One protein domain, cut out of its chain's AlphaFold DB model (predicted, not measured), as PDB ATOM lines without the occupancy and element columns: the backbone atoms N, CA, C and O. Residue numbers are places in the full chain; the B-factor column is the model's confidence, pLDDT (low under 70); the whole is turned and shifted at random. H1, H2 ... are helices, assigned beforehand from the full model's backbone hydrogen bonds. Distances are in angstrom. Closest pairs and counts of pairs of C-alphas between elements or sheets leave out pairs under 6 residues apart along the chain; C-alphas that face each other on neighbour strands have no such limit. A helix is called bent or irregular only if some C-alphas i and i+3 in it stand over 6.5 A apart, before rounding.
ATOM      1  N   PHE A   3      -0.694 116.212 143.265       84.12
ATOM      2  CA  PHE A   3      -1.347 117.516 143.214       84.12
ATOM      3  C   PHE A   3      -1.868 117.756 141.803       84.12
ATOM      4  O   PHE A   3      -1.117 117.761 140.825       84.12
ATOM      5  N   LYS A   4      -3.184 117.923 141.688       88.44
ATOM      6  CA  LYS A   4      -3.856 118.094 140.403       88.44
ATOM      7  C   LYS A   4      -3.941 119.580 140.079       88.44
ATOM      8  O   LYS A   4      -4.369 120.376 140.902       88.44
ATOM      9  N   ALA A   5      -3.578 119.942 138.855       92.00
ATOM     10  CA  ALA A   5      -3.800 121.279 138.312       92.00
ATOM     11  C   ALA A   5      -5.257 121.425 137.841       92.00
ATOM     12  O   ALA A   5      -5.528 121.510 136.645       92.00
ATOM     13  N   GLN A   6      -6.196 121.355 138.780       94.69
ATOM     14  CA  GLN A   6      -7.630 121.393 138.512       94.69
ATOM     15  C   GLN A   6      -8.285 122.507 139.325       94.69
ATOM     16  O   GLN A   6      -7.855 122.825 140.429       94.69
ATOM     17  N   SER A   7      -9.325 123.108 138.759       95.19
ATOM     18  CA  SER A   7     -10.102 124.136 139.429       95.19
ATOM     19  C   SER A   7     -10.842 123.542 140.624       95.19
ATOM     20  O   SER A   7     -11.609 122.588 140.472       95.19
ATOM     21  N   GLU A   8     -10.623 124.133 141.796       92.81
ATOM     22  CA  GLU A   8     -11.353 123.824 143.032       92.81
ATOM     23  C   GLU A   8     -12.667 124.618 143.131       92.81
ATOM     24  O   GLU A   8     -13.625 124.194 143.773       92.81
ATOM     25  N   ASN A   9     -12.743 125.778 142.469       94.81
ATOM     26  CA  ASN A   9     -13.946 126.601 142.425       94.81
ATOM     27  C   ASN A   9     -14.752 126.272 141.166       94.81
ATOM     28  O   ASN A   9     -14.325 126.573 140.054       94.81
ATOM     29  N   SER A  10     -15.953 125.721 141.333       95.50
ATOM     30  CA  SER A  10     -16.826 125.341 140.214       95.50
ATOM     31  C   SER A  10     -17.248 126.510 139.317       95.50
ATOM     32  O   SER A  10     -17.640 126.279 138.175       95.50
ATOM     33  N   ALA A  11     -17.152 127.753 139.800       97.06
ATOM     34  CA  ALA A  11     -17.401 128.949 139.001       97.06
ATOM     35  C   ALA A  11     -16.236 129.320 138.062       97.06
ATOM     36  O   ALA A  11     -16.405 130.190 137.212       97.06
ATOM     37  N   VAL A  12     -15.066 128.690 138.209       95.31
ATOM     38  CA  VAL A  12     -13.871 128.929 137.389       95.31
ATOM     39  C   VAL A  12     -13.609 127.693 136.538       95.31
ATOM     40  O   VAL A  12     -13.380 126.603 137.070       95.31
ATOM     41  N   ALA A  13     -13.636 127.833 135.212       96.00
ATOM     42  CA  ALA A  13     -13.357 126.708 134.333       96.00
ATOM     43  C   ALA A  13     -11.853 126.394 134.329       96.00
ATOM     44  O   ALA A  13     -11.014 127.282 134.445       96.00
ATOM     45  N   ASN A  14     -11.481 125.129 134.103       94.00
ATOM     46  CA  ASN A  14     -10.064 124.749 133.969       94.00
ATOM     47  C   ASN A  14      -9.340 125.513 132.846       94.00
ATOM     48  O   ASN A  14      -8.130 125.689 132.918       94.00
ATOM     49  N   ALA A  15     -10.070 125.951 131.816       94.69
ATOM     50  CA  ALA A  15      -9.519 126.739 130.714       94.69
ATOM     51  C   ALA A  15      -9.107 128.160 131.137       94.69
ATOM     52  O   ALA A  15      -8.271 128.764 130.470       94.69
ATOM     53  N   ASP A  16      -9.666 128.662 132.240       95.75
ATOM     54  CA  ASP A  16      -9.344 129.977 132.799       95.75
ATOM     55  C   ASP A  16      -8.134 129.912 133.745       95.75
ATOM     56  O   ASP A  16      -7.601 130.943 134.159       95.75
ATOM     57  N   LEU A  17      -7.679 128.703 134.102       93.62
ATOM     58  CA  LEU A  17      -6.471 128.529 134.897       93.62
ATOM     59  C   LEU A  17      -5.236 128.874 134.068       93.62
ATOM     60  O   LEU A  17      -5.144 128.578 132.876       93.62
ATOM     61  N   SER A  18      -4.237 129.450 134.735       94.81
ATOM     62  CA  SER A  18      -2.940 129.694 134.110       94.81
ATOM     63  C   SER A  18      -2.372 128.392 133.530       94.81
ATOM     64  O   SER A  18      -2.330 127.376 134.233       94.81
ATOM     65  N   PRO A  19      -1.833 128.404 132.298       91.81
ATOM     66  CA  PRO A  19      -1.217 127.222 131.696       91.81
ATOM     67  C   PRO A  19       0.038 126.747 132.449       91.81
ATOM     68  O   PRO A  19       0.559 125.668 132.144       91.81
ATOM     69  N   LEU A  20       0.533 127.541 133.410       93.81
ATOM     70  CA  LEU A  20       1.634 127.192 134.306       93.81
ATOM     71  C   LEU A  20       1.225 126.228 135.423       93.81
ATOM     72  O   LEU A  20       2.103 125.574 135.980       93.81
ATOM     73  N   PHE A  21      -0.066 126.091 135.738       91.81
ATOM     74  CA  PHE A  21      -0.503 125.035 136.645       91.81
ATOM     75  C   PHE A  21      -0.287 123.686 135.960       91.81
ATOM     76  O   PHE A  21      -0.957 123.335 134.986       91.81
ATOM     77  N   LYS A  22       0.695 122.937 136.458       90.44
ATOM     78  CA  LYS A  22       1.007 121.582 136.014       90.44
ATOM     79  C   LYS A  22       0.712 120.615 137.153       90.44
ATOM     80  O   LYS A  22       0.967 120.966 138.303       90.44
ATOM     81  N   PRO A  23       0.169 119.422 136.862       90.88
ATOM     82  CA  PRO A  23       0.115 118.370 137.859       90.88
ATOM     83  C   PRO A  23       1.527 118.082 138.365       90.88
ATOM     84  O   PRO A  23       2.466 118.028 137.569       90.88
ATOM     85  N   VAL A  24       1.657 117.894 139.670       91.25
ATOM     86  CA  VAL A  24       2.923 117.537 140.307       91.25
ATOM     87  C   VAL A  24       2.698 116.245 141.068       91.25
ATOM     88  O   VAL A  24       1.794 116.164 141.901       91.25
ATOM     89  N   ASP A  25       3.499 115.233 140.760       93.19
ATOM     90  CA  ASP A  25       3.517 113.984 141.508       93.19
ATOM     91  C   ASP A  25       4.739 113.985 142.416       93.19
ATOM     92  O   ASP A  25       5.866 113.920 141.932       93.19
ATOM     93  N   LEU A  26       4.501 114.136 143.718       93.31
ATOM     94  CA  LEU A  26       5.565 114.144 144.714       93.31
ATOM     95  C   LEU A  26       5.766 112.749 145.290       93.31
ATOM     96  O   LEU A  26       4.804 112.074 145.681       93.31
ATOM     97  N   THR A  27       7.025 112.357 145.416       95.75
ATOM     98  CA  THR A  27       7.440 111.203 146.213       95.75
ATOM     99  C   THR A  27       7.165 111.440 147.702       95.75
ATOM    100  O   THR A  27       6.969 112.570 148.150       95.75
ATOM    101  N   GLU A  28       7.146 110.371 148.501       95.31
ATOM    102  CA  GLU A  28       7.018 110.494 149.962       95.31
ATOM    103  C   GLU A  28       8.170 111.307 150.571       95.31
ATOM    104  O   GLU A  28       7.960 112.080 151.501       95.31
ATOM    105  N   GLU A  29       9.373 111.184 150.008       97.12
ATOM    106  CA  GLU A  29      10.550 111.938 150.436       97.12
ATOM    107  C   GLU A  29      10.386 113.445 150.193       97.12
ATOM    108  O   GLU A  29      10.594 114.242 151.105       97.12
ATOM    109  N   GLU A  30       9.931 113.852 149.006       96.38
ATOM    110  CA  GLU A  30       9.676 115.267 148.700       96.38
ATOM    111  C   GLU A  30       8.565 115.862 149.571       96.38
ATOM    112  O   GLU A  30       8.648 117.021 149.974       96.38
ATOM    113  N   ILE A  31       7.540 115.074 149.908       95.19
ATOM    114  CA  ILE A  31       6.497 115.499 150.849       95.19
ATOM    115  C   ILE A  31       7.100 115.736 152.235       95.19
ATOM    116  O   ILE A  31       6.802 116.755 152.853       95.19
ATOM    117  N   ASN A  32       7.974 114.844 152.705       97.00
ATOM    118  CA  ASN A  32       8.657 115.028 153.983       97.00
ATOM    119  C   ASN A  32       9.534 116.287 153.982       97.00
ATOM    120  O   ASN A  32       9.538 117.014 154.971       97.00
ATOM    121  N   TYR A  33      10.207 116.601 152.870       97.25
ATOM    122  CA  TYR A  33      10.947 117.860 152.740       97.25
ATOM    123  C   TYR A  33      10.044 119.093 152.785       97.25
ATOM    124  O   TYR A  33      10.413 120.091 153.401       97.25
ATOM    125  N   LEU A  34       8.857 119.043 152.176       95.94
ATOM    126  CA  LEU A  34       7.892 120.139 152.288       95.94
ATOM    127  C   LEU A  34       7.390 120.310 153.723       95.94
ATOM    128  O   LEU A  34       7.278 121.443 154.185       95.94
ATOM    129  N   ILE A  35       7.107 119.212 154.427       96.19
ATOM    130  CA  ILE A  35       6.691 119.250 155.835       96.19
ATOM    131  C   ILE A  35       7.797 119.880 156.685       96.19
ATOM    132  O   ILE A  35       7.534 120.857 157.377       96.19
ATOM    133  N   ASP A  36       9.035 119.398 156.565       97.56
ATOM    134  CA  ASP A  36      10.176 119.931 157.315       97.56
ATOM    135  C   ASP A  36      10.422 121.419 157.019       97.56
ATOM    136  O   ASP A  36      10.632 122.222 157.929       97.56
ATOM    137  N   PHE A  37      10.310 121.828 155.751       96.94
ATOM    138  CA  PHE A  37      10.423 123.233 155.372       96.94
ATOM    139  C   PHE A  37       9.364 124.105 156.066       96.94
ATOM    140  O   PHE A  37       9.690 125.166 156.603       96.94
ATOM    141  N   LEU A  38       8.105 123.659 156.078       96.25
ATOM    142  CA  LEU A  38       7.001 124.396 156.693       96.25
ATOM    143  C   LEU A  38       7.086 124.417 158.224       96.25
ATOM    144  O   LEU A  38       6.795 125.448 158.826       96.25
ATOM    145  N   GLU A  39       7.471 123.303 158.845       96.38
ATOM    146  CA  GLU A  39       7.542 123.171 160.303       96.38
ATOM    147  C   GLU A  39       8.771 123.868 160.891       96.38
ATOM    148  O   GLU A  39       8.668 124.516 161.933       96.38
ATOM    149  N   ASN A  40       9.922 123.762 160.223       95.38
ATOM    150  CA  ASN A  40      11.209 124.118 160.814       95.38
ATOM    151  C   ASN A  40      11.939 125.244 160.072       95.38
ATOM    152  O   ASN A  40      12.601 126.058 160.714       95.38
ATOM    153  N   ALA A  41      11.842 125.321 158.741       95.56
ATOM    154  CA  ALA A  41      12.677 126.240 157.956       95.56
ATOM    155  C   ALA A  41      12.071 127.640 157.760       95.56
ATOM    156  O   ALA A  41      12.814 128.598 157.541       95.56
ATOM    157  N   LEU A  42      10.742 127.783 157.832       94.56
ATOM    158  CA  LEU A  42      10.074 129.085 157.707       94.56
ATOM    159  C   LEU A  42      10.237 129.977 158.943       94.56
ATOM    160  O   LEU A  42      10.075 131.195 158.843       94.56
ATOM    161  N   PHE A  43      10.532 129.393 160.106       91.62
ATOM    162  CA  PHE A  43      10.709 130.165 161.326       91.62
ATOM    163  C   PHE A  43      12.086 130.828 161.355       91.62
ATOM    164  O   PHE A  43      13.123 130.175 161.459       91.62
ATOM    165  N   ASP A  44      12.080 132.156 161.328       91.19
ATOM    166  CA  ASP A  44      13.269 132.964 161.532       91.19
ATOM    167  C   ASP A  44      13.260 133.574 162.947       91.19
ATOM    168  O   ASP A  44      12.470 134.487 163.206       91.19
ATOM    169  N   PRO A  45      14.142 133.136 163.869       92.69
ATOM    170  CA  PRO A  45      14.182 133.672 165.231       92.69
ATOM    171  C   PRO A  45      14.702 135.115 165.312       92.69
ATOM    172  O   PRO A  45      14.626 135.725 166.377       92.69
ATOM    173  N   ASN A  46      15.273 135.664 164.236       93.69
ATOM    174  CA  ASN A  46      15.849 137.006 164.231       93.69
ATOM    175  C   ASN A  46      15.450 137.787 162.975       93.69
ATOM    176  O   ASN A  46      16.299 138.150 162.157       93.69
ATOM    177  N   THR A  47      14.163 138.085 162.840       87.94
ATOM    178  CA  THR A  47      13.648 138.946 161.763       87.94
ATOM    179  C   THR A  47      14.107 140.402 161.895       87.94
ATOM    180  O   THR A  47      14.211 141.099 160.887       87.94
ATOM    181  N   ASN A  48      14.479 140.844 163.104       88.19
ATOM    182  CA  ASN A  48      14.970 142.201 163.373       88.19
ATOM    183  C   ASN A  48      16.212 142.577 162.557       88.19
ATOM    184  O   ASN A  48      16.411 143.751 162.280       88.19
ATOM    185  N   ARG A  49      17.020 141.610 162.103       92.00
ATOM    186  CA  ARG A  49      18.176 141.893 161.229       92.00
ATOM    187  C   ARG A  49      17.807 142.531 159.881       92.00
ATOM    188  O   ARG A  49      18.693 143.034 159.199       92.00
ATOM    189  N   PHE A  50      16.542 142.440 159.467       88.00
ATOM    190  CA  PHE A  50      16.029 143.053 158.239       88.00
ATOM    191  C   PHE A  50      15.290 144.369 158.496       88.00
ATOM    192  O   PHE A  50      14.858 145.020 157.546       88.00
ATOM    193  N   VAL A  51      15.122 144.750 159.763       83.00
ATOM    194  CA  VAL A  51      14.492 146.010 160.140       83.00
ATOM    195  C   VAL A  51      15.557 147.104 160.035       83.00
ATOM    196  O   VAL A  51      16.620 146.966 160.640       83.00
ATOM    197  N   PRO A  52      15.325 148.162 159.241       82.00
ATOM    198  CA  PRO A  52      16.251 149.284 159.179       82.00
ATOM    199  C   PRO A  52      16.245 150.062 160.502       82.00
ATOM    200  O   PRO A  52      15.212 150.126 161.168       82.00
ATOM    201  N   ASP A  53      17.371 150.696 160.847       82.75
ATOM    202  CA  ASP A  53      17.478 151.549 162.045       82.75
ATOM    203  C   ASP A  53      16.468 152.709 162.013       82.75
ATOM    204  O   ASP A  53      15.916 153.094 163.040       82.75
ATOM    205  N   GLU A  54      16.203 153.243 160.817       78.44
ATOM    206  CA  GLU A  54      15.198 154.275 160.576       78.44
ATOM    207  C   GLU A  54      14.585 154.145 159.174       78.44
ATOM    208  O   GLU A  54      15.226 153.696 158.217       78.44
ATOM    209  N   VAL A  55      13.325 154.563 159.037       78.69
ATOM    210  CA  VAL A  55      12.662 154.679 157.733       78.69
ATOM    211  C   VAL A  55      12.869 156.101 157.221       78.69
ATOM    212  O   VAL A  55      12.380 157.054 157.823       78.69
ATOM    213  N   LEU A  56      13.540 156.265 156.075       84.88
ATOM    214  CA  LEU A  56      13.853 157.594 155.516       84.88
ATOM    215  C   LEU A  56      12.613 158.452 155.190       84.88
ATOM    216  O   LEU A  56      12.740 159.653 154.966       84.88
ATOM    217  N   SER A  57      11.422 157.848 155.123       87.06
ATOM    218  CA  SER A  57      10.165 158.561 154.886       87.06
ATOM    219  C   SER A  57       9.560 159.192 156.145       87.06
ATOM    220  O   SER A  57       8.704 160.064 156.013       87.06
ATOM    221  N   GLY A  58       9.973 158.765 157.347       82.50
ATOM    222  CA  GLY A  58       9.345 159.163 158.613       82.50
ATOM    223  C   GLY A  58       7.930 158.600 158.832       82.50
ATOM    224  O   GLY A  58       7.191 159.125 159.664       82.50
ATOM    225  N   TYR A  59       7.527 157.574 158.071       86.94
ATOM    226  CA  TYR A  59       6.273 156.826 158.254       86.94
ATOM    227  C   TYR A  59       6.548 155.402 158.754       86.94
ATOM    228  O   TYR A  59       7.684 154.925 158.695       86.94
ATOM    229  N   CYS A  60       5.511 154.708 159.230       85.56
ATOM    230  CA  CYS A  60       5.673 153.357 159.762       85.56
ATOM    231  C   CYS A  60       6.078 152.359 158.669       85.56
ATOM    232  O   CYS A  60       5.592 152.387 157.543       85.56
ATOM    233  N   PHE A  61       6.931 151.396 159.003       80.88
ATOM    234  CA  PHE A  61       7.084 150.208 158.166       80.88
ATOM    235  C   PHE A  61       5.934 149.216 158.449       80.88
ATOM    236  O   PHE A  61       5.579 149.041 159.614       80.88
ATOM    237  N   PRO A  62       5.372 148.517 157.440       83.06
ATOM    238  CA  PRO A  62       5.588 148.665 155.995       83.06
ATOM    239  C   PRO A  62       4.646 149.698 155.338       83.06
ATOM    240  O   PRO A  62       4.647 149.840 154.115       83.06
ATOM    241  N   HIS A  63       3.813 150.378 156.130       86.38
ATOM    242  CA  HIS A  63       2.761 151.284 155.666       86.38
ATOM    243  C   HIS A  63       3.230 152.740 155.582       86.38
ATOM    244  O   HIS A  63       3.307 153.464 156.571       86.38
ATOM    245  N   ASN A  64       3.504 153.194 154.363       87.69
ATOM    246  CA  ASN A  64       4.038 154.529 154.107       87.69
ATOM    247  C   ASN A  64       2.940 155.611 153.998       87.69
ATOM    248  O   ASN A  64       2.840 156.283 152.967       87.69
ATOM    249  N   ASP A  65       2.097 155.759 155.023       90.25
ATOM    250  CA  ASP A  65       1.001 156.736 155.052       90.25
ATOM    251  C   ASP A  65       0.770 157.358 156.451       90.25
ATOM    252  O   ASP A  65       1.206 156.796 157.460       90.25
ATOM    253  N   PRO A  66       0.111 158.535 156.541       90.50
ATOM    254  CA  PRO A  66      -0.119 159.207 157.820       90.50
ATOM    255  C   PRO A  66      -1.043 158.457 158.786       90.50
ATOM    256  O   PRO A  66      -0.821 158.540 159.990       90.50
ATOM    257  N   GLN A  67      -2.047 157.727 158.286       92.56
ATOM    258  CA  GLN A  67      -3.006 157.024 159.146       92.56
ATOM    259  C   GLN A  67      -2.306 155.905 159.917       92.56
ATOM    260  O   GLN A  67      -2.510 155.750 161.117       92.56
ATOM    261  N   ALA A  68      -1.397 155.186 159.256       90.19
ATOM    262  CA  ALA A  68      -0.600 154.147 159.889       90.19
ATOM    263  C   ALA A  68       0.235 154.662 161.076       90.19
ATOM    264  O   ALA A  68       0.416 153.931 162.046       90.19
ATOM    265  N   ARG A  69       0.711 155.916 161.047       88.19
ATOM    266  CA  ARG A  69       1.430 156.513 162.190       88.19
ATOM    267  C   ARG A  69       0.553 156.655 163.422       88.19
ATOM    268  O   ARG A  69       1.005 156.339 164.520       88.19
ATOM    269  N   GLU A  70      -0.684 157.098 163.233       90.75
ATOM    270  CA  GLU A  70      -1.659 157.225 164.317       90.75
ATOM    271  C   GLU A  70      -2.072 155.847 164.849       90.75
ATOM    272  O   GLU A  70      -2.070 155.627 166.060       90.75
ATOM    273  N   ASP A  71      -2.359 154.904 163.950       91.00
ATOM    274  CA  ASP A  71      -2.870 153.579 164.306       91.00
ATOM    275  C   ASP A  71      -1.806 152.688 164.971       91.00
ATOM    276  O   ASP A  71      -2.116 151.905 165.870       91.00
ATOM    277  N   MET A  72      -0.549 152.785 164.524       87.88
ATOM    278  CA  MET A  72       0.556 151.936 164.987       87.88
ATOM    279  C   MET A  72       1.423 152.601 166.062       87.88
ATOM    280  O   MET A  72       2.264 151.925 166.655       87.88
ATOM    281  N   GLY A  73       1.243 153.902 166.317       83.56
ATOM    282  CA  GLY A  73       1.993 154.643 167.332       83.56
ATOM    283  C   GLY A  73       3.498 154.694 167.068       83.56
ATOM    284  O   GLY A  73       4.281 154.571 168.011       83.56
TER     285      GLY A  73
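Overview. This is residues 3 to 73 of the 75 residues of an uncharacterized protein of Bacteroidetes bacterium (UniProt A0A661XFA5). With little regular structure, the printed part makes an open arch: residues 3 to 27, a folded-back loop, form one leg, H1 and H2 the bridge, and residues 51 to 73, a loop ending in the short helix H3, the other leg. The 71 residues hold three named helices, H1, H2, H3, and no named strand; the class is all helix, with 25 residues in named elements. It is extended, radius of gyration of the C-alphas 20.8 A, and flat, spanning 48 by 34 by 18 A.

Arrangement. H1, residues 28 to 41, H2, residues 47 to 50, and H3, residues 66 to 72, are apart from one another. Every O i to N i+4 pair is within hydrogen-bond range in H1, 2 of 3 in H3; H2 is too short for one.

Along the chain. H1 begins at C-alpha 28 (7.018, 110.494, 149.962) and is 18.5 A long; it is neither bent nor irregular, but only just: C-alphas 38 and 41 are 6.1 A apart. H2 is 5.9 A long. H3, 10.2 A, ends at C-alpha 72 (0.556, 151.936, 164.987).

Size, cuts and confidence. The C-alphas farthest apart, Thr 27 and Glu 70, are 50.3 A apart. The H2 to H3 link is long. The printed part has no cut; no printed residue is under pLDDT 70.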